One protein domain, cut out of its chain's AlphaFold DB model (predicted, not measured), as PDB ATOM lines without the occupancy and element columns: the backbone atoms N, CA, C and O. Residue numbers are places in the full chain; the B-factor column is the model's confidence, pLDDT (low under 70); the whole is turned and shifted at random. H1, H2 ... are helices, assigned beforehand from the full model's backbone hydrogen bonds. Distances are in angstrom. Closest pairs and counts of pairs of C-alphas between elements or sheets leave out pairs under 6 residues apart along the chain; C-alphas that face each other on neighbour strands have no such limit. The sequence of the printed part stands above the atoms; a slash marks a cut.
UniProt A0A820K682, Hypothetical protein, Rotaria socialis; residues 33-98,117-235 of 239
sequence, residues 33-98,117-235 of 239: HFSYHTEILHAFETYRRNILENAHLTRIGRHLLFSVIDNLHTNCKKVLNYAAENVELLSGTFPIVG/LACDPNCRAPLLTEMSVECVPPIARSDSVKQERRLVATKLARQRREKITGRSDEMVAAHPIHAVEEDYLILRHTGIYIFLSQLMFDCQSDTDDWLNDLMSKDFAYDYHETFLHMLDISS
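Overview. This is residues 33 to 98 and 117 to 235 of the 239 residues of the protein "Hypothetical protein" of Rotaria socialis (UniProt A0A820K682). Two long helices, H1 and H2, make a hairpin side by side, and a third long helix, H5, comes near H2 at one end and opens away from it like the second arm of a V, with short H4 between the arms. On one side of the hairpin the short H7 stands nearly upright on H1 and H2 in the middle of the whole, H10 crosses H7, H9 packs on H1, and residues 166 to 171, of which 169 to 171 belong to H6, stick out free beyond the end of H5. The printed part has 185 residues with ten named helices, H1 to H10 in order along the chain, and no named strand; the class is all helix. It is compact, with a radius of gyration of the C-alphas of 17.4 A, and the C-alphas span 49 by 39 by 28 A.

Along the chain. H1 takes residues 37 to 53, from C-alpha 37 at (-18.575, 21.838, -12.453), and is 24.7 A long from first to last C-alpha. H2, residues 59 to 85, is the longest helix at 38.5 A. H3 is residues 87 to 91, and after the cut H4 is residues 128 to 132. H5, residues 144 to 165, begins with C-alpha 144 at (11.863, 13.312, -21.478) and is 31.2 A long. The short helices H6, residues 169 to 173, H7, residues 184 to 190, H8, residues 194 to 197, and H9, residues 206 to 212, follow. H10, residues 218 to 233, is 23.2 A long and ends with C-alpha 233 at (1.557, 26.216, -19.368).

Arrangement. H1 and H2 form a helical hairpin and touch at a shallow tilt of 5 degrees, opposite ways, the closest C-alphas being those of Ile 51 and Arg 62 at 6.7 A. H7 touches H2 about perpendicular, at 84 degrees, with the C-alphas of Leu 72 and His 189 closest at 4.8 A. H7 also touches H1 about perpendicular, at 88 degrees, with the C-alphas of Ile 40 and Thr 190 closest at 5.0 A. H10 touches H7 at 67 degrees, a steep tilt only just short of about perpendicular, the C-alphas of Thr 190 and Ala 220 being closest at 5.7 A. H3 touches H10, with the C-alphas of Leu 90 and His 229 closest at 6.0 A. H9 touches H1 at a steep tilt of 51 degrees, with the C-alphas of Thr 46 and Thr 207 closest at 5.9 A. H8 only just touches H9, with 3 pairs of C-alphas within 8 A, the closest those of Ser 197 and Asp 208 at 6.4 A. H4 touches H7, with the C-alphas of Met 131 and Ile 186 closest at 6.0 A, and H5, with those of Thr 129 and Leu 151 closest at 6.0 A. H2 and H5 are near each other, while H6 touches no helix. Every O i to N i+4 pair is within hydrogen-bond range in H1, H2, H3, H4, H5, H6, H9 and H10; H7 has 1 of 3, beside 3 of 4 O i to N i+3 pairs, and H8 is too short for an O i to N i+4 pair.

Size, cuts and confidence. The two C-alphas farthest apart, those of Ala 55 and Gly 92, are 50.0 A apart. Residues 99 to 116 are not printed, and C-alphas 98 and 117 are 14.7 A apart across the cut, in the link from H3 to H4. Of the links that are printed whole, the one from H4 to H5, 11 residues, is long. The mean pLDDT of the printed part is 84.7; it is under 70 at 21 residues, among them 91 to 94 and 197 to 205.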
ATOM      1  N   HIS A  33     -14.537  29.425  -9.618       92.56
ATOM      2  CA  HIS A  33     -13.991  29.783 -10.923       92.56
ATOM      3  C   HIS A  33     -14.650  29.014 -12.078       92.56
ATOM      4  O   HIS A  33     -14.910  29.585 -13.133       92.56
ATOM      5  N   PHE A  34     -14.953  27.731 -11.878       94.44
ATOM      6  CA  PHE A  34     -15.465  26.834 -12.912       94.44
ATOM      7  C   PHE A  34     -16.920  26.464 -12.643       94.44
ATOM      8  O   PHE A  34     -17.211  25.318 -12.315       94.44
ATOM      9  N   SER A  35     -17.848  27.414 -12.801       92.38
ATOM     10  CA  SER A  35     -19.278  27.209 -12.493       92.38
ATOM     11  C   SER A  35     -19.896  25.985 -13.176       92.38
ATOM     12  O   SER A  35     -20.828  25.394 -12.645       92.38
ATOM     13  N   TYR A  36     -19.336  25.583 -14.317       94.19
ATOM     14  CA  TYR A  36     -19.752  24.423 -15.091       94.19
ATOM     15  C   TYR A  36     -19.478  23.059 -14.410       94.19
ATOM     16  O   TYR A  36     -19.815  21.999 -14.946       94.19
ATOM     17  N   HIS A  37     -18.834  23.050 -13.234       94.44
ATOM     18  CA  HIS A  37     -18.575  21.838 -12.453       94.44
ATOM     19  C   HIS A  37     -19.874  21.105 -12.070       94.44
ATOM     20  O   HIS A  37     -19.903  19.872 -12.043       94.44
ATOM     21  N   THR A  38     -20.968  21.844 -11.855       93.38
ATOM     22  CA  THR A  38     -22.258  21.257 -11.472       93.38
ATOM     23  C   THR A  38     -22.891  20.439 -12.597       93.38
ATOM     24  O   THR A  38     -23.487  19.387 -12.359       93.38
ATOM     25  N   GLU A  39     -22.711  20.869 -13.841       93.06
ATOM     26  CA  GLU A  39     -23.180  20.205 -15.049       93.06
ATOM     27  C   GLU A  39     -22.399  18.913 -15.293       93.06
ATOM     28  O   GLU A  39     -22.984  17.894 -15.665       93.06
ATOM     29  N   ILE A  40     -21.094  18.929 -15.003       94.06
ATOM     30  CA  ILE A  40     -20.245  17.735 -15.031       94.06
ATOM     31  C   ILE A  40     -20.713  16.716 -13.986       94.06
ATOM     32  O   ILE A  40     -20.876  15.536 -14.308       94.06
ATOM     33  N   LEU A  41     -20.974  17.150 -12.749       93.38
ATOM     34  CA  LEU A  41     -21.515  16.267 -11.715       93.38
ATOM     35  C   LEU A  41     -22.856  15.666 -12.154       93.38
ATOM     36  O   LEU A  41     -23.061  14.455 -12.050       93.38
ATOM     37  N   HIS A  42     -23.753  16.496 -12.691       91.25
ATOM     38  CA  HIS A  42     -25.055  16.054 -13.184       91.25
ATOM     39  C   HIS A  42     -24.933  15.022 -14.318       91.25
ATOM     40  O   HIS A  42     -25.672  14.028 -14.338       91.25
ATOM     41  N   ALA A  43     -23.969  15.201 -15.227       90.62
ATOM     42  CA  ALA A  43     -23.658  14.223 -16.263       90.62
ATOM     43  C   ALA A  43     -23.285  12.866 -15.646       90.62
ATOM     44  O   ALA A  43     -23.881  11.842 -15.985       90.62
ATOM     45  N   PHE A  44     -22.349  12.840 -14.693       92.19
ATOM     46  CA  PHE A  44     -21.926  11.595 -14.048       92.19
ATOM     47  C   PHE A  44     -23.022  10.940 -13.198       92.19
ATOM     48  O   PHE A  44     -23.143   9.713 -13.228       92.19
ATOM     49  N   GLU A  45     -23.858  11.717 -12.503       91.19
ATOM     50  CA  GLU A  45     -25.017  11.181 -11.774       91.19
ATOM     51  C   GLU A  45     -26.037  10.530 -12.711       91.19
ATOM     52  O   GLU A  45     -26.624   9.495 -12.382       91.19
ATOM     53  N   THR A  46     -26.197  11.073 -13.921       88.44
ATOM     54  CA  THR A  46     -27.039  10.456 -14.950       88.44
ATOM     55  C   THR A  46     -26.503   9.073 -15.329       88.44
ATOM     56  O   THR A  46     -27.265   8.105 -15.326       88.44
ATOM     57  N   TYR A  47     -25.195   8.914 -15.569       88.62
ATOM     58  CA  TYR A  47     -24.624   7.580 -15.816       88.62
ATOM     59  C   TYR A  47     -24.746   6.654 -14.608       88.62
ATOM     60  O   TYR A  47     -25.095   5.483 -14.769       88.62
ATOM     61  N   ARG A  48     -24.469   7.155 -13.398       90.62
ATOM     62  CA  ARG A  48     -24.558   6.366 -12.167       90.62
ATOM     63  C   ARG A  48     -25.955   5.771 -11.993       90.62
ATOM     64  O   ARG A  48     -26.069   4.561 -11.794       90.62
ATOM     65  N   ARG A  49     -27.003   6.592 -12.119       88.88
ATOM     66  CA  ARG A  49     -28.404   6.152 -12.023       88.88
ATOM     67  C   ARG A  49     -28.714   5.049 -13.031       88.88
ATOM     68  O   ARG A  49     -29.160   3.974 -12.639       88.88
ATOM     69  N   ASN A  50     -28.378   5.271 -14.301       87.12
ATOM     70  CA  ASN A  50     -28.672   4.308 -15.358       87.12
ATOM     71  C   ASN A  50     -27.901   2.985 -15.183       87.12
ATOM     72  O   ASN A  50     -28.448   1.915 -15.441       87.12
ATOM     73  N   ILE A  51     -26.665   3.007 -14.668       88.69
ATOM     74  CA  ILE A  51     -25.923   1.776 -14.335       88.69
ATOM     75  C   ILE A  51     -26.604   0.993 -13.205       88.69
ATOM     76  O   ILE A  51     -26.634  -0.242 -13.241       88.69
ATOM     77  N   LEU A  52     -27.138   1.680 -12.190       89.00
ATOM     78  CA  LEU A  52     -27.834   1.036 -11.071       89.00
ATOM     79  C   LEU A  52     -29.154   0.396 -11.509       89.00
ATOM     80  O   LEU A  52     -29.453  -0.729 -11.089       89.00
ATOM     81  N   GLU A  53     -29.907   1.096 -12.358       87.50
ATOM     82  CA  GLU A  53     -31.211   0.675 -12.877       87.50
ATOM     83  C   GLU A  53     -31.102  -0.414 -13.952       87.50
ATOM     84  O   GLU A  53     -32.029  -1.207 -14.132       87.50
ATOM     85  N   ASN A  54     -29.950  -0.531 -14.620       86.00
ATOM     86  CA  ASN A  54     -29.739  -1.551 -15.639       86.00
ATOM     87  C   ASN A  54     -29.657  -2.964 -15.020       86.00
ATOM     88  O   ASN A  54     -28.677  -3.355 -14.366       86.00
ATOM     89  N   ALA A  55     -30.709  -3.750 -15.259       86.00
ATOM     90  CA  ALA A  55     -30.849  -5.127 -14.785       86.00
ATOM     91  C   ALA A  55     -29.972  -6.138 -15.547       86.00
ATOM     92  O   ALA A  55     -29.733  -7.240 -15.050       86.00
ATOM     93  N   HIS A  56     -29.472  -5.777 -16.731       84.81
ATOM     94  CA  HIS A  56     -28.625  -6.635 -17.565       84.81
ATOM     95  C   HIS A  56     -27.143  -6.575 -17.164       84.81
ATOM     96  O   HIS A  56     -26.357  -7.445 -17.547       84.81
ATOM     97  N   LEU A  57     -26.744  -5.587 -16.356       86.00
ATOM     98  CA  LEU A  57     -25.374  -5.481 -15.861       86.00
ATOM     99  C   LEU A  57     -25.107  -6.461 -14.715       86.00
ATOM    100  O   LEU A  57     -25.666  -6.365 -13.621       86.00
ATOM    101  N   THR A  58     -24.153  -7.364 -14.942       87.81
ATOM    102  CA  THR A  58     -23.598  -8.220 -13.886       87.81
ATOM    103  C   THR A  58     -22.834  -7.393 -12.846       87.81
ATOM    104  O   THR A  58     -22.440  -6.255 -13.101       87.81
ATOM    105  N   ARG A  59     -22.533  -7.978 -11.676       88.19
ATOM    106  CA  ARG A  59     -21.714  -7.311 -10.640       88.19
ATOM    107  C   ARG A  59     -20.343  -6.868 -11.160       88.19
ATOM    108  O   ARG A  59     -19.882  -5.786 -10.819       88.19
ATOM    109  N   ILE A  60     -19.715  -7.691 -12.001       85.81
ATOM    110  CA  ILE A  60     -18.429  -7.367 -12.630       85.81
ATOM    111  C   ILE A  60     -18.614  -6.241 -13.653       85.81
ATOM    112  O   ILE A  60     -17.816  -5.311 -13.673       85.81
ATOM    113  N   GLY A  61     -19.688  -6.280 -14.449       85.69
ATOM    114  CA  GLY A  61     -20.039  -5.195 -15.367       85.69
ATOM    115  C   GLY A  61     -20.175  -3.856 -14.641       85.69
ATOM    116  O   GLY A  61     -19.490  -2.902 -14.997       85.69
ATOM    117  N   ARG A  62     -20.962  -3.812 -13.556       89.50
ATOM    118  CA  ARG A  62     -21.111  -2.616 -12.707       89.50
ATOM    119  C   ARG A  62     -19.772  -2.130 -12.165       89.50
ATOM    120  O   ARG A  62     -19.458  -0.956 -12.320       89.50
ATOM    121  N   HIS A  63     -18.953  -3.032 -11.624       90.25
ATOM    122  CA  HIS A  63     -17.625  -2.675 -11.130       90.25
ATOM    123  C   HIS A  63     -16.753  -2.023 -12.202       90.25
ATOM    124  O   HIS A  63     -16.101  -1.017 -11.924       90.25
ATOM    125  N   LEU A  64     -16.760  -2.548 -13.429       86.94
ATOM    126  CA  LEU A  64     -15.975  -1.984 -14.524       86.94
ATOM    127  C   LEU A  64     -16.464  -0.594 -14.930       86.94
ATOM    128  O   LEU A  64     -15.631   0.292 -15.130       86.94
ATOM    129  N   LEU A  65     -17.780  -0.389 -15.023       88.88
ATOM    130  CA  LEU A  65     -18.342   0.911 -15.396       88.88
ATOM    131  C   LEU A  65     -18.144   1.954 -14.291       88.88
ATOM    132  O   LEU A  65     -17.690   3.062 -14.570       88.88
ATOM    133  N   PHE A  66     -18.380   1.588 -13.032       91.44
ATOM    134  CA  PHE A  66     -18.153   2.481 -11.900       91.44
ATOM    135  C   PHE A  66     -16.684   2.846 -11.723       91.44
ATOM    136  O   PHE A  66     -16.380   4.017 -11.532       91.44
ATOM    137  N   SER A  67     -15.763   1.892 -11.898       89.50
ATOM    138  CA  SER A  67     -14.320   2.184 -11.875       89.50
ATOM    139  C   SER A  67     -13.912   3.187 -12.957       89.50
ATOM    140  O   SER A  67     -12.924   3.902 -12.817       89.50
ATOM    141  N   VAL A  68     -14.626   3.199 -14.082       89.31
ATOM    142  CA  VAL A  68     -14.378   4.129 -15.182       89.31
ATOM    143  C   VAL A  68     -14.934   5.513 -14.862       89.31
ATOM    144  O   VAL A  68     -14.197   6.484 -15.004       89.31
ATOM    145  N   ILE A  69     -16.187   5.604 -14.415       91.06
ATOM    146  CA  ILE A  69     -16.826   6.876 -14.047       91.06
ATOM    147  C   ILE A  69     -16.073   7.556 -12.908       91.06
ATOM    148  O   ILE A  69     -15.733   8.728 -13.021       91.06
ATOM    149  N   ASP A  70     -15.759   6.807 -11.854       91.50
ATOM    150  CA  ASP A  70     -15.041   7.320 -10.690       91.50
ATOM    151  C   ASP A  70     -13.668   7.886 -11.078       91.50
ATOM    152  O   ASP A  70     -13.297   8.991 -10.683       91.50
ATOM    153  N   ASN A  71     -12.942   7.176 -11.947       90.69
ATOM    154  CA  ASN A  71     -11.655   7.638 -12.455       90.69
ATOM    155  C   ASN A  71     -11.784   8.925 -13.288       90.69
ATOM    156  O   ASN A  71     -11.021   9.864 -13.070       90.69
ATOM    157  N   LEU A  72     -12.752   8.984 -14.209       92.94
ATOM    158  CA  LEU A  72     -12.976  10.156 -15.063       92.94
ATOM    159  C   LEU A  72     -13.375  11.382 -14.236       92.94
ATOM    160  O   LEU A  72     -12.772  12.442 -14.396       92.94
ATOM    161  N   HIS A  73     -14.325  11.222 -13.315       93.12
ATOM    162  CA  HIS A  73     -14.768  12.299 -12.435       93.12
ATOM    163  C   HIS A  73     -13.635  12.765 -11.508       93.12
ATOM    164  O   HIS A  73     -13.393  13.961 -11.364       93.12
ATOM    165  N   THR A  74     -12.857  11.833 -10.949       92.19
ATOM    166  CA  THR A  74     -11.672  12.158 -10.140       92.19
ATOM    167  C   THR A  74     -10.625  12.933 -10.940       92.19
ATOM    168  O   THR A  74     -10.073  13.914 -10.442       92.19
ATOM    169  N   ASN A  75     -10.340  12.523 -12.178       92.44
ATOM    170  CA  ASN A  75      -9.408  13.243 -13.044       92.44
ATOM    171  C   ASN A  75      -9.921  14.646 -13.376       92.44
ATOM    172  O   ASN A  75      -9.134  15.591 -13.347       92.44
ATOM    173  N   CYS A  76     -11.225  14.795 -13.622       94.75
ATOM    174  CA  CYS A  76     -11.851  16.095 -13.826       94.75
ATOM    175  C   CYS A  76     -11.614  17.025 -12.633       94.75
ATOM    176  O   CYS A  76     -11.043  18.099 -12.809       94.75
ATOM    177  N   LYS A  77     -11.952  16.580 -11.412       94.56
ATOM    178  CA  LYS A  77     -11.741  17.364 -10.182       94.56
ATOM    179  C   LYS A  77     -10.279  17.782 -10.010       94.56
ATOM    180  O   LYS A  77      -9.994  18.935  -9.707       94.56
ATOM    181  N   LYS A  78      -9.336  16.868 -10.267       94.44
ATOM    182  CA  LYS A  78      -7.895  17.159 -10.199       94.44
ATOM    183  C   LYS A  78      -7.455  18.232 -11.195       94.44
ATOM    184  O   LYS A  78      -6.639  19.075 -10.838       94.44
ATOM    185  N   VAL A  79      -7.980  18.200 -12.421       94.94
ATOM    186  CA  VAL A  79      -7.711  19.230 -13.435       94.94
ATOM    187  C   VAL A  79      -8.263  20.578 -12.994       94.94
ATOM    188  O   VAL A  79      -7.526  21.555 -13.026       94.94
ATOM    189  N   LEU A  80      -9.516  20.629 -12.540       95.44
ATOM    190  CA  LEU A  80     -10.151  21.875 -12.103       95.44
ATOM    191  C   LEU A  80      -9.432  22.498 -10.903       95.44
ATOM    192  O   LEU A  80      -9.148  23.691 -10.916       95.44
ATOM    193  N   ASN A  81      -9.060  21.695  -9.906       95.75
ATOM    194  CA  ASN A  81      -8.275  22.180  -8.769       95.75
ATOM    195  C   ASN A  81      -6.923  22.737  -9.213       95.75
ATOM    196  O   ASN A  81      -6.565  23.849  -8.842       95.75
ATOM    197  N   TYR A  82      -6.191  21.989 -10.044       94.75
ATOM    198  CA  TYR A  82      -4.899  22.440 -10.549       94.75
ATOM    199  C   TYR A  82      -5.031  23.735 -11.361       94.75
ATOM    200  O   TYR A  82      -4.221  24.644 -11.213       94.75
ATOM    201  N   ALA A  83      -6.052  23.832 -12.211       93.38
ATOM    202  CA  ALA A  83      -6.307  25.014 -13.017       93.38
ATOM    203  C   ALA A  83      -6.643  26.234 -12.141       93.38
ATOM    204  O   ALA A  83      -6.094  27.307 -12.371       93.38
ATOM    205  N   ALA A  84      -7.461  26.058 -11.100       93.69
ATOM    206  CA  ALA A  84      -7.786  27.111 -10.140       93.69
ATOM    207  C   ALA A  84      -6.533  27.621  -9.411       93.69
ATOM    208  O   ALA A  84      -6.255  28.816  -9.426       93.69
ATOM    209  N   GLU A  85      -5.708  26.706  -8.893       92.81
ATOM    210  CA  GLU A  85      -4.446  27.026  -8.207       92.81
ATOM    211  C   GLU A  85      -3.424  27.748  -9.108       92.81
ATOM    212  O   GLU A  85      -2.471  28.351  -8.615       92.81
ATOM    213  N   ASN A  86      -3.592  27.672 -10.432       90.56
ATOM    214  CA  ASN A  86      -2.676  28.229 -11.427       90.56
ATOM    215  C   ASN A  86      -3.373  29.240 -12.358       90.56
ATOM    216  O   ASN A  86      -2.907  29.473 -13.477       90.56
ATOM    217  N   VAL A  87      -4.466  29.869 -11.911       83.38
ATOM    218  CA  VAL A  87      -5.294  30.761 -12.742       83.38
ATOM    219  C   VAL A  87      -4.520  31.948 -13.324       83.38
ATOM    220  O   VAL A  87      -4.778  32.364 -14.453       83.38
ATOM    221  N   GLU A  88      -3.529  32.475 -12.600       77.12
ATOM    222  CA  GLU A  88      -2.672  33.565 -13.087       77.12
ATOM    223  C   GLU A  88      -1.786  33.113 -14.254       77.12
ATOM    224  O   GLU A  88      -1.595  33.859 -15.215       77.12
ATOM    225  N   LEU A  89      -1.291  31.871 -14.210       74.44
ATOM    226  CA  LEU A  89      -0.516  31.283 -15.302       74.44
ATOM    227  C   LEU A  89      -1.408  31.006 -16.508       74.44
ATOM    228  O   LEU A  89      -0.998  31.305 -17.625       74.44
ATOM    229  N   LEU A  90      -2.631  30.509 -16.290       74.38
ATOM    230  CA  LEU A  90      -3.624  30.321 -17.352       74.38
ATOM    231  C   LEU A  90      -3.991  31.656 -18.010       74.38
ATOM    232  O   LEU A  90      -3.974  31.760 -19.231       74.38
ATOM    233  N   SER A  91      -4.221  32.704 -17.218       69.88
ATOM    234  CA  SER A  91      -4.518  34.054 -17.721       69.88
ATOM    235  C   SER A  91      -3.342  34.675 -18.483       69.88
ATOM    236  O   SER A  91      -3.540  35.534 -19.342       69.88
ATOM    237  N   GLY A  92      -2.114  34.260 -18.156       60.56
ATOM    238  CA  GLY A  92      -0.886  34.646 -18.848       60.56
ATOM    239  C   GLY A  92      -0.541  33.782 -20.067       60.56
ATOM    240  O   GLY A  92       0.398  34.130 -20.787       60.56
ATOM    241  N   THR A  93      -1.257  32.677 -20.319       64.50
ATOM    242  CA  THR A  93      -1.087  31.909 -21.561       64.50
ATOM    243  C   THR A  93      -1.625  32.695 -22.754       64.50
ATOM    244  O   THR A  93      -2.552  33.497 -22.634       64.50
ATOM    245  N   PHE A  94      -1.007  32.510 -23.925       66.38
ATOM    246  CA  PHE A  94      -1.555  33.088 -25.147       66.38
ATOM    247  C   PHE A  94      -2.940  32.489 -25.403       66.38
ATOM    248  O   PHE A  94      -3.103  31.282 -25.228       66.38
ATOM    249  N   PRO A  95      -3.918  33.296 -25.848       70.44
ATOM    250  CA  PRO A  95      -5.221  32.761 -26.206       70.44
ATOM    251  C   PRO A  95      -5.056  31.679 -27.277       70.44
ATOM    252  O   PRO A  95      -4.223  31.818 -28.180       70.44
ATOM    253  N   ILE A  96      -5.873  30.627 -27.214       75.81
ATOM    254  CA  ILE A  96      -5.946  29.617 -28.274       75.81
ATOM    255  C   ILE A  96      -6.584  30.275 -29.510       75.81
ATOM    256  O   ILE A  96      -7.800  30.298 -29.692       75.81
ATOM    257  N   VAL A  97      -5.755  30.885 -30.364       75.94
ATOM    258  CA  VAL A  97      -6.210  31.593 -31.569       75.94
ATOM    259  C   VAL A  97      -6.270  30.634 -32.753       75.94
ATOM    260  O   VAL A  97      -5.248  30.133 -33.212       75.94
ATOM    261  N   GLY A  98      -7.473  30.448 -33.300       80.44
ATOM    262  CA  GLY A  98      -7.698  29.691 -34.534       80.44
ATOM    263  C   GLY A  98      -7.378  28.195 -34.425       80.44
ATOM    264  O   GLY A  98      -6.608  27.701 -35.251       80.44
ATOM    265  N   LEU A 117      -1.381  15.799 -39.088       92.31
ATOM    266  CA  LEU A 117      -1.214  17.204 -38.703       92.31
ATOM    267  C   LEU A 117      -0.455  17.356 -37.384       92.31
ATOM    268  O   LEU A 117       0.370  18.252 -37.250       92.31
ATOM    269  N   ALA A 118      -0.660  16.438 -36.438       90.25
ATOM    270  CA  ALA A 118       0.086  16.411 -35.185       90.25
ATOM    271  C   ALA A 118       1.596  16.151 -35.364       90.25
ATOM    272  O   ALA A 118       2.355  16.320 -34.410       90.25
ATOM    273  N   CYS A 119       2.046  15.743 -36.559       89.69
ATOM    274  CA  CYS A 119       3.473  15.636 -36.871       89.69
ATOM    275  C   CYS A 119       4.138  16.996 -37.155       89.69
ATOM    276  O   CYS A 119       5.369  17.058 -37.160       89.69
ATOM    277  N   ASP A 120       3.375  18.064 -37.414       91.00
ATOM    278  CA  ASP A 120       3.935  19.409 -37.571       91.00
ATOM    279  C   ASP A 120       4.423  19.919 -36.202       91.00
ATOM    280  O   ASP A 120       3.628  19.978 -35.261       91.00
ATOM    281  N   PRO A 121       5.704  20.310 -36.051       86.75
ATOM    282  CA  PRO A 121       6.217  20.831 -34.785       86.75
ATOM    283  C   PRO A 121       5.540  22.132 -34.322       86.75
ATOM    284  O   PRO A 121       5.656  22.475 -33.146       86.75
ATOM    285  N   ASN A 122       4.844  22.847 -35.211       85.31
ATOM    286  CA  ASN A 122       4.062  24.038 -34.876       85.31
ATOM    287  C   ASN A 122       2.627  23.705 -34.439       85.31
ATOM    288  O   ASN A 122       1.895  24.598 -34.015       85.31
ATOM    289  N   CYS A 123       2.208  22.440 -34.534       86.44
ATOM    290  CA  CYS A 123       0.919  21.975 -34.045       86.44
ATOM    291  C   CYS A 123       1.064  21.307 -32.674       86.44
ATOM    292  O   CYS A 123       1.978  20.520 -32.414       86.44
ATOM    293  N   ARG A 124       0.102  21.572 -31.785       86.12
ATOM    294  CA  ARG A 124       0.068  20.977 -30.449       86.12
ATOM    295  C   ARG A 124      -1.200  20.150 -30.226       86.12
ATOM    296  O   ARG A 124      -2.152  20.613 -29.617       86.12
ATOM    297  N   ALA A 125      -1.178  18.892 -30.660       90.38
ATOM    298  CA  ALA A 125      -2.226  17.925 -30.318       90.38
ATOM    299  C   ALA A 125      -2.008  17.322 -28.911       90.38
ATOM    300  O   ALA A 125      -0.858  16.996 -28.587       90.38
ATOM    301  N   PRO A 126      -3.050  17.145 -28.079       91.50
ATOM    302  CA  PRO A 126      -2.957  16.404 -26.823       91.50
ATOM    303  C   PRO A 126      -2.456  14.961 -27.003       91.50
ATOM    304  O   PRO A 126      -2.845  14.239 -27.923       91.50
ATOM    305  N   LEU A 127      -1.581  14.515 -26.103       92.12
ATOM    306  CA  LEU A 127      -1.101  13.135 -26.066       92.12
ATOM    307  C   LEU A 127      -2.035  12.263 -25.226       92.12
ATOM    308  O   LEU A 127      -2.555  12.691 -24.196       92.12
ATOM    309  N   LEU A 128      -2.154  10.983 -25.575       91.88
ATOM    310  CA  LEU A 128      -2.881  10.002 -24.765       91.88
ATOM    311  C   LEU A 128      -2.430  10.020 -23.298       91.88
ATOM    312  O   LEU A 128      -3.245   9.900 -22.386       91.88
ATOM    313  N   THR A 129      -1.123  10.138 -23.061       92.25
ATOM    314  CA  THR A 129      -0.551  10.189 -21.712       92.25
ATOM    315  C   THR A 129      -1.007  11.432 -20.951       92.25
ATOM    316  O   THR A 129      -1.271  11.326 -19.762       92.25
ATOM    317  N   GLU A 130      -1.159  12.579 -21.622       93.31
ATOM    318  CA  GLU A 130      -1.664  13.829 -21.034       93.31
ATOM    319  C   GLU A 130      -3.142  13.713 -20.631       93.31
ATOM    320  O   GLU A 130      -3.537  14.288 -19.624       93.31
ATOM    321  N   MET A 131      -3.938  12.935 -21.372       92.88
ATOM    322  CA  MET A 131      -5.392  12.828 -21.187       92.88
ATOM    323  C   MET A 131      -5.850  11.658 -20.302       92.88
ATOM    324  O   MET A 131      -7.043  11.517 -20.069       92.88
ATOM    325  N   SER A 132      -4.955  10.767 -19.860       87.62
ATOM    326  CA  SER A 132      -5.370   9.488 -19.253       87.62
ATOM    327  C   SER A 132      -4.922   9.283 -17.809       87.62
ATOM    328  O   SER A 132      -5.751   9.169 -16.908       87.62
ATOM    329  N   VAL A 133      -3.617   9.141 -17.580       82.19
ATOM    330  CA  VAL A 133      -3.044   8.802 -16.274       82.19
ATOM    331  C   VAL A 133      -2.222   9.984 -15.800       82.19
ATOM    332  O   VAL A 133      -1.326  10.424 -16.512       82.19
ATOM    333  N   GLU A 134      -2.507  10.456 -14.582       82.31
ATOM    334  CA  GLU A 134      -1.804  11.593 -13.975       82.31
ATOM    335  C   GLU A 134      -1.866  12.843 -14.864       82.31
ATOM    336  O   GLU A 134      -0.839  13.448 -15.153       82.31
ATOM    337  N   CYS A 135      -3.065  13.239 -15.309       86.31
ATOM    338  CA  CYS A 135      -3.253  14.394 -16.200       86.31
ATOM    339  C   CYS A 135      -2.651  15.694 -15.629       86.31
ATOM    340  O   CYS A 135      -2.222  16.564 -16.385       86.31
ATOM    341  N   VAL A 136      -2.562  15.791 -14.297       90.25
ATOM    342  CA  VAL A 136      -1.931  16.897 -13.569       90.25
ATOM    343  C   VAL A 136      -0.780  16.425 -12.668       90.25
ATOM    344  O   VAL A 136      -0.861  15.328 -12.105       90.25
ATOM    345  N   PRO A 137       0.275  17.248 -12.491       90.81
ATOM    346  CA  PRO A 137       0.543  18.474 -13.252       90.81
ATOM    347  C   PRO A 137       0.896  18.160 -14.724       90.81
ATOM    348  O   PRO A 137       1.372  17.054 -15.021       90.81
ATOM    349  N   PRO A 138       0.680  19.095 -15.665       90.44
ATOM    350  CA  PRO A 138       1.136  18.935 -17.040       90.44
ATOM    351  C   PRO A 138       2.671  18.835 -17.066       90.44
ATOM    352  O   PRO A 138       3.375  19.482 -16.289       90.44
ATOM    353  N   ILE A 139       3.208  17.976 -17.935       90.75
ATOM    354  CA  ILE A 139       4.656  17.761 -18.066       90.75
ATOM    355  C   ILE A 139       5.116  18.433 -19.353       90.75
ATOM    356  O   ILE A 139       4.585  18.139 -20.423       90.75
ATOM    357  N   ALA A 140       6.153  19.265 -19.261       88.19
ATOM    358  CA  ALA A 140       6.770  19.871 -20.433       88.19
ATOM    359  C   ALA A 140       7.220  18.791 -21.428       88.19
ATOM    360  O   ALA A 140       7.816  17.782 -21.039       88.19
ATOM    361  N   ARG A 141       6.979  18.988 -22.729       85.88
ATOM    362  CA  ARG A 141       7.406  18.022 -23.765       85.88
ATOM    363  C   ARG A 141       8.925  17.812 -23.795       85.88
ATOM    364  O   ARG A 141       9.386  16.756 -24.215       85.88
ATOM    365  N   SER A 142       9.693  18.796 -23.327       87.75
ATOM    366  CA  SER A 142      11.150  18.731 -23.185       87.75
ATOM    367  C   SER A 142      11.622  17.832 -22.030       87.75
ATOM    368  O   SER A 142      12.751  17.339 -22.069       87.75
ATOM    369  N   ASP A 143      10.782  17.561 -21.022       92.12
ATOM    370  CA  ASP A 143      11.118  16.718 -19.864       92.12
ATOM    371  C   ASP A 143      10.942  15.226 -20.197       92.12
ATOM    372  O   ASP A 143       9.997  14.553 -19.774       92.12
ATOM    373  N   SER A 144      11.878  14.701 -20.991       92.12
ATOM    374  CA  SER A 144      11.863  13.312 -21.478       92.12
ATOM    375  C   SER A 144      11.746  12.263 -20.364       92.12
ATOM    376  O   SER A 144      11.040  11.271 -20.533       92.12
ATOM    377  N   VAL A 145      12.370  12.496 -19.204       94.81
ATOM    378  CA  VAL A 145      12.366  11.551 -18.078       94.81
ATOM    379  C   VAL A 145      10.969  11.423 -17.479       94.81
ATOM    380  O   VAL A 145      10.496  10.307 -17.242       94.81
ATOM    381  N   LYS A 146      10.281  12.543 -17.220       92.56
ATOM    382  CA  LYS A 146       8.912  12.483 -16.691       92.56
ATOM    383  C   LYS A 146       7.922  11.975 -17.739       92.56
ATOM    384  O   LYS A 146       7.034  11.197 -17.389       92.56
ATOM    385  N   GLN A 147       8.106  12.338 -19.011       91.56
ATOM    386  CA  GLN A 147       7.290  11.820 -20.115       91.56
ATOM    387  C   GLN A 147       7.402  10.292 -20.236       91.56
ATOM    388  O   GLN A 147       6.386   9.603 -20.332       91.56
ATOM    389  N   GLU A 148       8.615   9.736 -20.152       93.31
ATOM    390  CA  GLU A 148       8.831   8.286 -20.189       93.31
ATOM    391  C   GLU A 148       8.171   7.581 -18.997       93.31
ATOM    392  O   GLU A 148       7.488   6.569 -19.173       93.31
ATOM    393  N   ARG A 149       8.294   8.143 -17.787       93.19
ATOM    394  CA  ARG A 149       7.620   7.605 -16.594       93.19
ATOM    395  C   ARG A 149       6.104   7.556 -16.769       93.19
ATOM    396  O   ARG A 149       5.508   6.507 -16.517       93.19
ATOM    397  N   ARG A 150       5.491   8.645 -17.252       92.75
ATOM    398  CA  ARG A 150       4.045   8.692 -17.508       92.75
ATOM    399  C   ARG A 150       3.640   7.687 -18.585       92.75
ATOM    400  O   ARG A 150       2.678   6.953 -18.396       92.75
ATOM    401  N   LEU A 151       4.418   7.560 -19.662       92.06
ATOM    402  CA  LEU A 151       4.175   6.562 -20.707       92.06
ATOM    403  C   LEU A 151       4.175   5.127 -20.157       92.06
ATOM    404  O   LEU A 151       3.307   4.328 -20.518       92.06
ATOM    405  N   VAL A 152       5.128   4.784 -19.287       92.44
ATOM    406  CA  VAL A 152       5.181   3.466 -18.634       92.44
ATOM    407  C   VAL A 152       3.960   3.252 -17.735       92.44
ATOM    408  O   VAL A 152       3.335   2.190 -17.809       92.44
ATOM    409  N   ALA A 153       3.572   4.256 -16.945       91.88
ATOM    410  CA  ALA A 153       2.383   4.194 -16.094       91.88
ATOM    411  C   ALA A 153       1.094   3.996 -16.914       91.88
ATOM    412  O   ALA A 153       0.310   3.089 -16.620       91.88
ATOM    413  N   THR A 154       0.913   4.758 -17.999       90.50
ATOM    414  CA  THR A 154      -0.218   4.618 -18.929       90.50
ATOM    415  C   THR A 154      -0.261   3.223 -19.556       90.50
ATOM    416  O   THR A 154      -1.316   2.585 -19.570       90.50
ATOM    417  N   LYS A 155       0.883   2.694 -20.019       89.56
ATOM    418  CA  LYS A 155       0.970   1.328 -20.568       89.56
ATOM    419  C   LYS A 155       0.576   0.273 -19.533       89.56
ATOM    420  O   LYS A 155      -0.185  -0.635 -19.856       89.56
ATOM    421  N   LEU A 156       1.048   0.400 -18.293       89.69
ATOM    422  CA  LEU A 156       0.732  -0.548 -17.226       89.69
ATOM    423  C   LEU A 156      -0.754  -0.504 -16.839       89.69
ATOM    424  O   LEU A 156      -1.385  -1.554 -16.696       89.69
ATOM    425  N   ALA A 157      -1.329   0.694 -16.702       86.56
ATOM    426  CA  ALA A 157      -2.752   0.875 -16.422       86.56
ATOM    427  C   ALA A 157      -3.621   0.251 -17.525       86.56
ATOM    428  O   ALA A 157      -4.593  -0.456 -17.238       86.56
ATOM    429  N   ARG A 158      -3.225   0.439 -18.789       83.69
ATOM    430  CA  ARG A 158      -3.877  -0.180 -19.944       83.69
ATOM    431  C   ARG A 158      -3.796  -1.707 -19.901       83.69
ATOM    432  O   ARG A 158      -4.834  -2.356 -19.972       83.69
ATOM    433  N   GLN A 159      -2.605  -2.278 -19.717       84.31
ATOM    434  CA  GLN A 159      -2.418  -3.735 -19.658       84.31
ATOM    435  C   GLN A 159      -3.243  -4.386 -18.541       84.31
ATOM    436  O   GLN A 159      -3.794  -5.472 -18.717       84.31
ATOM    437  N   ARG A 160      -3.353  -3.728 -17.379       83.25
ATOM    438  CA  ARG A 160      -4.221  -4.191 -16.285       83.25
ATOM    439  C   ARG A 160      -5.686  -4.212 -16.719       83.25
ATOM    440  O   ARG A 160      -6.356  -5.222 -16.525       83.25
ATOM    441  N   ARG A 161      -6.164  -3.140 -17.358       79.00
ATOM    442  CA  ARG A 161      -7.540  -3.050 -17.866       79.00
ATOM    443  C   ARG A 161      -7.828  -4.108 -18.932       79.00
ATOM    444  O   ARG A 161      -8.882  -4.733 -18.893       79.00
ATOM    445  N   GLU A 162      -6.898  -4.343 -19.852       78.94
ATOM    446  CA  GLU A 162      -7.023  -5.363 -20.903       78.94
ATOM    447  C   GLU A 162      -7.131  -6.775 -20.318       78.94
ATOM    448  O   GLU A 162      -8.000  -7.536 -20.736       78.94
ATOM    449  N   LYS A 163      -6.330  -7.099 -19.295       79.38
ATOM    450  CA  LYS A 163      -6.417  -8.391 -18.595       79.38
ATOM    451  C   LYS A 163      -7.767  -8.609 -17.920       79.38
ATOM    452  O   LYS A 163      -8.274  -9.724 -17.942       79.38
ATOM    453  N   ILE A 164      -8.334  -7.562 -17.323       74.62
ATOM    454  CA  ILE A 164      -9.630  -7.648 -16.635       74.62
ATOM    455  C   ILE A 164     -10.779  -7.759 -17.642       74.62
ATOM    456  O   ILE A 164     -11.722  -8.514 -17.432       74.62
ATOM    457  N   THR A 165     -10.707  -7.005 -18.740       71.19
ATOM    458  CA  THR A 165     -11.774  -6.952 -19.753       71.19
ATOM    459  C   THR A 165     -11.708  -8.093 -20.766       71.19
ATOM    460  O   THR A 165     -12.675  -8.301 -21.493       71.19
ATOM    461  N   GLY A 166     -10.597  -8.833 -20.825       70.25
ATOM    462  CA  GLY A 166     -10.435  -9.977 -21.721       70.25
ATOM    463  C   GLY A 166     -10.478  -9.599 -23.203       70.25
ATOM    464  O   GLY A 166     -10.979 -10.381 -24.009       70.25
ATOM    465  N   ARG A 167     -10.007  -8.394 -23.575       68.56
ATOM    466  CA  ARG A 167     -10.029  -7.940 -24.978       68.56
ATOM    467  C   ARG A 167      -9.257  -8.923 -25.862       68.56
ATOM    468  O   ARG A 167      -8.102  -9.219 -25.571       68.56
ATOM    469  N   SER A 168      -9.878  -9.383 -26.950       66.12
ATOM    470  CA  SER A 168      -9.196 -10.197 -27.959       66.12
ATOM    471  C   SER A 168      -8.169  -9.371 -28.737       66.12
ATOM    472  O   SER A 168      -8.327  -8.155 -28.895       66.12
ATOM    473  N   ASP A 169      -7.151 -10.040 -29.282       72.06
ATOM    474  CA  ASP A 169      -6.142  -9.412 -30.144       72.06
ATOM    475  C   ASP A 169      -6.782  -8.729 -31.365       72.06
ATOM    476  O   ASP A 169      -6.373  -7.639 -31.760       72.06
ATOM    477  N   GLU A 170      -7.856  -9.309 -31.908       68.31
ATOM    478  CA  GLU A 170      -8.647  -8.732 -33.003       68.31
ATOM    479  C   GLU A 170      -9.281  -7.388 -32.616       68.31
ATOM    480  O   GLU A 170      -9.252  -6.433 -33.392       68.31
ATOM    481  N   MET A 171      -9.799  -7.268 -31.388       64.81
ATOM    482  CA  MET A 171     -10.403  -6.028 -30.896       64.81
ATOM    483  C   MET A 171      -9.351  -4.961 -30.548       64.81
ATOM    484  O   MET A 171      -9.647  -3.764 -30.551       64.81
ATOM    485  N   VAL A 172      -8.117  -5.365 -30.239       70.19
ATOM    486  CA  VAL A 172      -6.978  -4.442 -30.105       70.19
ATOM    487  C   VAL A 172      -6.513  -3.965 -31.483       70.19
ATOM    488  O   VAL A 172      -6.266  -2.775 -31.663       70.19
ATOM    489  N   ALA A 173      -6.456  -4.859 -32.470       73.25
ATOM    490  CA  ALA A 173      -6.063  -4.531 -33.838       73.25
ATOM    491  C   ALA A 173      -7.077  -3.625 -34.559       73.25
ATOM    492  O   ALA A 173      -6.684  -2.791 -35.371       73.25
ATOM    493  N   ALA A 174      -8.373  -3.756 -34.256       67.38
ATOM    494  CA  ALA A 174      -9.429  -2.943 -34.861       67.38
ATOM    495  C   ALA A 174      -9.412  -1.465 -34.420       67.38
ATOM    496  O   ALA A 174      -9.900  -0.602 -35.152       67.38
ATOM    497  N   HIS A 175      -8.848  -1.171 -33.244       69.19
ATOM    498  CA  HIS A 175      -8.723   0.184 -32.705       69.19
ATOM    499  C   HIS A 175      -7.316   0.392 -32.124       69.19
ATOM    500  O   HIS A 175      -7.147   0.407 -30.897       69.19
ATOM    501  N   PRO A 176      -6.288   0.506 -32.988       72.38
ATOM    502  CA  PRO A 176      -4.935   0.759 -32.527       72.38
ATOM    503  C   PRO A 176      -4.915   2.085 -31.771       72.38
ATOM    504  O   PRO A 176      -5.463   3.081 -32.230       72.38
ATOM    505  N   ILE A 177      -4.307   2.063 -30.589       76.38
ATOM    506  CA  ILE A 177      -4.141   3.260 -29.773       76.38
ATOM    507  C   ILE A 177      -2.846   3.949 -30.195       76.38
ATOM    508  O   ILE A 177      -1.778   3.322 -30.192       76.38
ATOM    509  N   HIS A 178      -2.946   5.224 -30.536       83.12
ATOM    510  CA  HIS A 178      -1.847   6.066 -30.982       83.12
ATOM    511  C   HIS A 178      -1.296   6.921 -29.827       83.12
ATOM    512  O   HIS A 178      -1.855   6.978 -28.732       83.12
ATOM    513  N   ALA A 179      -0.128   7.540 -30.030       85.25
ATOM    514  CA  ALA A 179       0.437   8.462 -29.038       85.25
ATOM    515  C   ALA A 179      -0.381   9.759 -28.952       85.25
ATOM    516  O   ALA A 179      -0.570  10.303 -27.865       85.25
ATOM    517  N   VAL A 180      -0.864  10.210 -30.108       87.31
ATOM    518  CA  VAL A 180      -1.807  11.307 -30.284       87.31
ATOM    519  C   VAL A 180      -3.184  10.682 -30.490       87.31
ATOM    520  O   VAL A 180      -3.355   9.838 -31.368       87.31
ATOM    521  N   GLU A 181      -4.139  11.063 -29.652       87.88
ATOM    522  CA  GLU A 181      -5.489  10.493 -29.620       87.88
ATOM    523  C   GLU A 181      -6.536  11.596 -29.693       87.88
ATOM    524  O   GLU A 181      -6.232  12.761 -29.463       87.88
ATOM    525  N   GLU A 182      -7.765  11.220 -30.026       88.88
ATOM    526  CA  GLU A 182      -8.865  12.168 -30.183       88.88
ATOM    527  C   GLU A 182      -9.163  12.911 -28.871       88.88
ATOM    528  O   GLU A 182      -9.292  12.299 -27.804       88.88
ATOM    529  N   ASP A 183      -9.383  14.226 -28.971       90.44
ATOM    530  CA  ASP A 183      -9.791  15.114 -27.873       90.44
ATOM    531  C   ASP A 183     -11.074  14.650 -27.162       90.44
ATOM    532  O   ASP A 183     -11.353  15.045 -26.031       90.44
ATOM    533  N   TYR A 184     -11.823  13.730 -27.776       89.69
ATOM    534  CA  TYR A 184     -12.876  12.954 -27.128       89.69
ATOM    535  C   TYR A 184     -12.449  12.377 -25.763       89.69
ATOM    536  O   TYR A 184     -13.265  12.311 -24.844       89.69
ATOM    537  N   LEU A 185     -11.180  11.991 -25.581       91.56
ATOM    538  CA  LEU A 185     -10.684  11.525 -24.282       91.56
ATOM    539  C   LEU A 185     -10.732  12.606 -23.192       91.56
ATOM    540  O   LEU A 185     -11.003  12.262 -22.044       91.56
ATOM    541  N   ILE A 186     -10.551  13.882 -23.546       94.44
ATOM    542  CA  ILE A 186     -10.730  15.025 -22.635       94.44
ATOM    543  C   ILE A 186     -12.215  15.192 -22.318       94.44
ATOM    544  O   ILE A 186     -12.585  15.295 -21.152       94.44
ATOM    545  N   LEU A 187     -13.082  15.142 -23.335       93.69
ATOM    546  CA  LEU A 187     -14.534  15.289 -23.155       93.69
ATOM    547  C   LEU A 187     -15.129  14.192 -22.258       93.69
ATOM    548  O   LEU A 187     -16.109  14.407 -21.553       93.69
ATOM    549  N   ARG A 188     -14.512  13.009 -22.195       93.25
ATOM    550  CA  ARG A 188     -14.935  11.962 -21.254       93.25
ATOM    551  C   ARG A 188     -14.773  12.358 -19.787       93.25
ATOM    552  O   ARG A 188     -15.485  11.803 -18.952       93.25
ATOM    553  N   HIS A 189     -13.876  13.288 -19.455       94.12
ATOM    554  CA  HIS A 189     -13.755  13.814 -18.092       94.12
ATOM    555  C   HIS A 189     -15.003  14.581 -17.652       94.12
ATOM    556  O   HIS A 189     -15.238  14.694 -16.456       94.12
ATOM    557  N   THR A 190     -15.826  15.054 -18.588       93.25
ATOM    558  CA  THR A 190     -17.045  15.818 -18.293       93.25
ATOM    559  C   THR A 190     -18.306  14.951 -18.319       93.25
ATOM    560  O   THR A 190     -19.420  15.453 -18.226       93.25
ATOM    561  N   GLY A 191     -18.147  13.632 -18.474       89.69
ATOM    562  CA  GLY A 191     -19.255  12.696 -18.639       89.69
ATOM    563  C   GLY A 191     -19.700  12.509 -20.094       89.69
ATOM    564  O   GLY A 191     -20.572  11.685 -20.351       89.69
ATOM    565  N   ILE A 192     -19.094  13.172 -21.087       88.56
ATOM    566  CA  ILE A 192     -19.396  12.894 -22.503       88.56
ATOM    567  C   ILE A 192     -18.758  11.561 -22.912       88.56
ATOM    568  O   ILE A 192     -17.644  11.491 -23.432       88.56
ATOM    569  N   TYR A 193     -19.475  10.464 -22.662       85.75
ATOM    570  CA  TYR A 193     -19.002   9.108 -22.907       85.75
ATOM    571  C   TYR A 193     -19.944   8.312 -23.820       85.75
ATOM    572  O   TYR A 193     -20.576   7.341 -23.410       85.75
ATOM    573  N   ILE A 194     -19.916   8.639 -25.117       76.56
ATOM    574  CA  ILE A 194     -20.750   7.985 -26.139       76.56
ATOM    575  C   ILE A 194     -20.632   6.452 -26.192       76.56
ATOM    576  O   ILE A 194     -21.633   5.765 -26.337       76.56
ATOM    577  N   PHE A 195     -19.440   5.867 -26.017       70.81
ATOM    578  CA  PHE A 195     -19.339   4.400 -26.030       70.81
ATOM    579  C   PHE A 195     -19.937   3.747 -24.783       70.81
ATOM    580  O   PHE A 195     -20.311   2.581 -24.837       70.81
ATOM    581  N   LEU A 196     -20.003   4.461 -23.656       70.62
ATOM    582  CA  LEU A 196     -20.625   3.930 -22.450       70.62
ATOM    583  C   LEU A 196     -22.144   3.871 -22.618       70.62
ATOM    584  O   LEU A 196     -22.737   2.865 -22.241       70.62
ATOM    585  N   SER A 197     -22.748   4.880 -23.255       64.88
ATOM    586  CA  SER A 197     -24.174   4.839 -23.596       64.88
ATOM    587  C   SER A 197     -24.481   3.695 -24.577       64.88
ATOM    588  O   SER A 197     -25.400   2.912 -24.357       64.88
ATOM    589  N   GLN A 198     -23.596   3.447 -25.550       65.19
ATOM    590  CA  GLN A 198     -23.675   2.289 -26.456       65.19
ATOM    591  C   GLN A 198     -23.440   0.917 -25.793       65.19
ATOM    592  O   GLN A 198     -23.647  -0.119 -26.419       65.19
ATOM    593  N   LEU A 199     -22.983   0.846 -24.546       64.00
ATOM    594  CA  LEU A 199     -22.957  -0.422 -23.804       64.00
ATOM    595  C   LEU A 199     -24.267  -0.661 -23.040       64.00
ATOM    596  O   LEU A 199     -24.442  -1.723 -22.445       64.00
ATOM    597  N   MET A 200     -25.190   0.304 -23.078       65.88
ATOM    598  CA  MET A 200     -26.459   0.304 -22.348       65.88
ATOM    599  C   MET A 200     -27.683   0.215 -23.287       65.88
ATOM    600  O   MET A 200     -28.791   0.503 -22.857       65.88
ATOM    601  N   PHE A 201     -27.495  -0.249 -24.536       55.81
ATOM    602  CA  PHE A 201     -28.461  -0.241 -25.663       55.81
ATOM    603  C   PHE A 201     -29.893  -0.738 -25.386       55.81
ATOM    604  O   PHE A 201     -30.798  -0.388 -26.138       55.81
ATOM    605  N   ASP A 202     -30.113  -1.565 -24.361       56.38
ATOM    606  CA  ASP A 202     -31.440  -2.120 -24.051       56.38
ATOM    607  C   ASP A 202     -32.280  -1.233 -23.115       56.38
ATOM    608  O   ASP A 202     -33.468  -1.498 -22.923       56.38
ATOM    609  N   CYS A 203     -31.713  -0.159 -22.555       53.41
ATOM    610  CA  CYS A 203     -32.500   0.877 -21.895       53.41
ATOM    611  C   CYS A 203     -32.542   2.125 -22.776       53.41
ATOM    612  O   CYS A 203     -31.500   2.712 -23.059       53.41
ATOM    613  N   GLN A 204     -33.748   2.562 -23.160       57.00
ATOM    614  CA  GLN A 204     -34.015   3.972 -23.468       57.00
ATOM    615  C   GLN A 204     -33.706   4.756 -22.192       57.00
ATOM    616  O   GLN A 204     -34.565   4.935 -21.334       57.00
ATOM    617  N   SER A 205     -32.423   5.030 -21.992       64.88
ATOM    618  CA  SER A 205     -31.894   5.563 -20.752       64.88
ATOM    619  C   SER A 205     -32.026   7.068 -20.766       64.88
ATOM    620  O   SER A 205     -31.778   7.698 -21.794       64.88
ATOM    621  N   ASP A 206     -32.267   7.656 -19.593       75.94
ATOM    622  CA  ASP A 206     -32.088   9.096 -19.389       75.94
ATOM    623  C   ASP A 206     -30.704   9.557 -19.900       75.94
ATOM    624  O   ASP A 206     -30.536  10.709 -20.280       75.94
ATOM    625  N   THR A 207     -29.699   8.665 -19.924       76.19
ATOM    626  CA  THR A 207     -28.375   8.913 -20.514       76.19
ATOM    627  C   THR A 207     -28.423   9.174 -22.017       76.19
ATOM    628  O   THR A 207     -27.744  10.093 -22.466       76.19
ATOM    629  N   ASP A 208     -29.170   8.390 -22.797       77.50
ATOM    630  CA  ASP A 208     -29.269   8.602 -24.244       77.50
ATOM    631  C   ASP A 208     -30.057   9.873 -24.556       77.50
ATOM    632  O   ASP A 208     -29.623  10.658 -25.399       77.50
ATOM    633  N   ASP A 209     -31.155  10.125 -23.843       81.75
ATOM    634  CA  ASP A 209     -31.912  11.373 -23.986       81.75
ATOM    635  C   ASP A 209     -31.042  12.579 -23.616       81.75
ATOM    636  O   ASP A 209     -30.955  13.546 -24.372       81.75
ATOM    637  N   TRP A 210     -30.307  12.496 -22.503       83.38
ATOM    638  CA  TRP A 210     -29.378  13.539 -22.083       83.38
ATOM    639  C   TRP A 210     -28.231  13.743 -23.076       83.38
ATOM    640  O   TRP A 210     -27.866  14.884 -23.359       83.38
ATOM    641  N   LEU A 211     -27.636  12.671 -23.606       81.12
ATOM    642  CA  LEU A 211     -26.505  12.766 -24.531       81.12
ATOM    643  C   LEU A 211     -26.937  13.340 -25.885       81.12
ATOM    644  O   LEU A 211     -26.184  14.112 -26.479       81.12
ATOM    645  N   ASN A 212     -28.130  12.971 -26.358       81.12
ATOM    646  CA  ASN A 212     -28.692  13.447 -27.621       81.12
ATOM    647  C   ASN A 212     -29.381  14.814 -27.502       81.12
ATOM    648  O   ASN A 212     -29.649  15.436 -28.533       81.12
ATOM    649  N   ASP A 213     -29.641  15.307 -26.287       84.00
ATOM    650  CA  ASP A 213     -30.051  16.692 -26.082       84.00
ATOM    651  C   ASP A 213     -28.916  17.631 -26.508       84.00
ATOM    652  O   ASP A 213     -27.880  17.756 -25.847       84.00
ATOM    653  N   LEU A 214     -29.116  18.275 -27.657       72.31
ATOM    654  CA  LEU A 214     -28.161  19.210 -28.248       72.31
ATOM    655  C   LEU A 214     -28.065  20.518 -27.459       72.31
ATOM    656  O   LEU A 214     -27.139  21.296 -27.685       72.31
ATOM    657  N   MET A 215     -29.003  20.771 -26.547       74.62
ATOM    658  CA  MET A 215     -28.946  21.922 -25.667       74.62
ATOM    659  C   MET A 215     -28.002  21.621 -24.492       74.62
ATOM    660  O   MET A 215     -27.973  20.518 -23.944       74.62
ATOM    661  N   SER A 216     -27.217  22.624 -24.091       74.19
ATOM    662  CA  SER A 216     -26.437  22.597 -22.844       74.19
ATOM    663  C   SER A 216     -25.265  21.603 -22.822       74.19
ATOM    664  O   SER A 216     -25.075  20.889 -21.838       74.19
ATOM    665  N   LYS A 217     -24.460  21.547 -23.892       88.62
ATOM    666  CA  LYS A 217     -23.170  20.816 -23.912       88.62
ATOM    667  C   LYS A 217     -21.941  21.730 -23.896       88.62
ATOM    668  O   LYS A 217     -20.819  21.229 -23.928       88.62
ATOM    669  N   ASP A 218     -22.152  23.039 -23.784       91.56
ATOM    670  CA  ASP A 218     -21.092  24.055 -23.779       91.56
ATOM    671  C   ASP A 218     -20.088  23.816 -22.642       91.56
ATOM    672  O   ASP A 218     -18.886  23.853 -22.882       91.56
ATOM    673  N   PHE A 219     -20.564  23.375 -21.470       93.75
ATOM    674  CA  PHE A 219     -19.723  23.008 -20.322       93.75
ATOM    675  C   PHE A 219     -18.590  22.027 -20.668       93.75
ATOM    676  O   PHE A 219     -17.509  22.069 -20.079       93.75
ATOM    677  N   ALA A 220     -18.828  21.109 -21.613       94.31
ATOM    678  CA  ALA A 220     -17.832  20.125 -22.009       94.31
ATOM    679  C   ALA A 220     -16.695  20.772 -22.811       94.31
ATOM    680  O   ALA A 220     -15.544  20.350 -22.689       94.31
ATOM    681  N   TYR A 221     -17.019  21.798 -23.597       92.69
ATOM    682  CA  TYR A 221     -16.054  22.574 -24.363       92.69
ATOM    683  C   TYR A 221     -15.384  23.664 -23.515       92.69
ATOM    684  O   TYR A 221     -14.192  23.886 -23.691       92.69
ATOM    685  N   ASP A 222     -16.073  24.235 -22.524       93.62
ATOM    686  CA  ASP A 222     -15.460  25.131 -21.529       93.62
ATOM    687  C   ASP A 222     -14.373  24.395 -20.719       93.62
ATOM    688  O   ASP A 222     -13.262  24.894 -20.497       93.62
ATOM    689  N   TYR A 223     -14.661  23.151 -20.322       95.38
ATOM    690  CA  TYR A 223     -13.664  22.270 -19.713       95.38
ATOM    691  C   TYR A 223     -12.539  21.908 -20.688       95.38
ATOM    692  O   TYR A 223     -11.374  21.871 -20.296       95.38
ATOM    693  N   HIS A 224     -12.865  21.627 -21.954       94.38
ATOM    694  CA  HIS A 224     -11.868  21.319 -22.982       94.38
ATOM    695  C   HIS A 224     -10.889  22.480 -23.173       94.38
ATOM    696  O   HIS A 224      -9.682  22.258 -23.112       94.38
ATOM    697  N   GLU A 225     -11.380  23.713 -23.284       91.44
ATOM    698  CA  GLU A 225     -10.552  24.920 -23.355       91.44
ATOM    699  C   GLU A 225      -9.671  25.073 -22.107       91.44
ATOM    700  O   GLU A 225      -8.463  25.293 -22.216       91.44
ATOM    701  N   THR A 226     -10.243  24.867 -20.916       92.50
ATOM    702  CA  THR A 226      -9.494  24.877 -19.647       92.50
ATOM    703  C   THR A 226      -8.357  23.848 -19.661       92.50
ATOM    704  O   THR A 226      -7.223  24.148 -19.278       92.50
ATOM    705  N   PHE A 227      -8.637  22.634 -20.139       93.81
ATOM    706  CA  PHE A 227      -7.652  21.563 -20.250       93.81
ATOM    707  C   PHE A 227      -6.536  21.923 -21.239       93.81
ATOM    708  O   PHE A 227      -5.364  21.678 -20.954       93.81
ATOM    709  N   LEU A 228      -6.871  22.524 -22.384       91.12
ATOM    710  CA  LEU A 228      -5.885  22.946 -23.380       91.12
ATOM    711  C   LEU A 228      -4.976  24.064 -22.854       91.12
ATOM    712  O   LEU A 228      -3.755  23.929 -22.945       91.12
ATOM    713  N   HIS A 229      -5.527  25.099 -22.211       89.06
ATOM    714  CA  HIS A 229      -4.713  26.148 -21.582       89.06
ATOM    715  C   HIS A 229      -3.767  25.573 -20.516       89.06
ATOM    716  O   HIS A 229      -2.593  25.944 -20.446       89.06
ATOM    717  N   MET A 230      -4.235  24.600 -19.727       90.06
ATOM    718  CA  MET A 230      -3.392  23.893 -18.759       90.06
ATOM    719  C   MET A 230      -2.213  23.176 -19.437       90.06
ATOM    720  O   MET A 230      -1.088  23.214 -18.931       90.06
ATOM    721  N   LEU A 231      -2.432  22.526 -20.583       88.12
ATOM    722  CA  LEU A 231      -1.359  21.871 -21.334       88.12
ATOM    723  C   LEU A 231      -0.328  22.866 -21.891       88.12
ATOM    724  O   LEU A 231       0.865  22.534 -21.971       88.12
ATOM    725  N   ASP A 232      -0.754  24.077 -22.240       81.25
ATOM    726  CA  ASP A 232       0.113  25.118 -22.791       81.25
ATOM    727  C   ASP A 232       1.049  25.745 -21.754       81.25
ATOM    728  O   ASP A 232       2.198  26.033 -22.094       81.25
ATOM    729  N   ILE A 233       0.659  25.803 -20.470       74.94
ATOM    730  CA  ILE A 233       1.557  26.216 -19.368       74.94
ATOM    731  C   ILE A 233       2.881  25.440 -19.417       74.94
ATOM    732  O   ILE A 233       3.964  26.011 -19.293       74.94
ATOM    733  N   SER A 234       2.812  24.127 -19.650       60.16
ATOM    734  CA  SER A 234       3.998  23.263 -19.690       60.16
ATOM    735  C   SER A 234       4.881  23.457 -20.928       60.16
ATOM    736  O   SER A 234       6.024  23.003 -20.952       60.16
ATOM    737  N   SER A 235       4.367  24.131 -21.957       57.03
ATOM    738  CA  SER A 235       5.085  24.424 -23.202       57.03
ATOM    739  C   SER A 235       5.860  25.748 -23.114       57.03
ATOM    740  O   SER A 235       6.828  25.943 -23.847       57.03
TER     741      SER A 235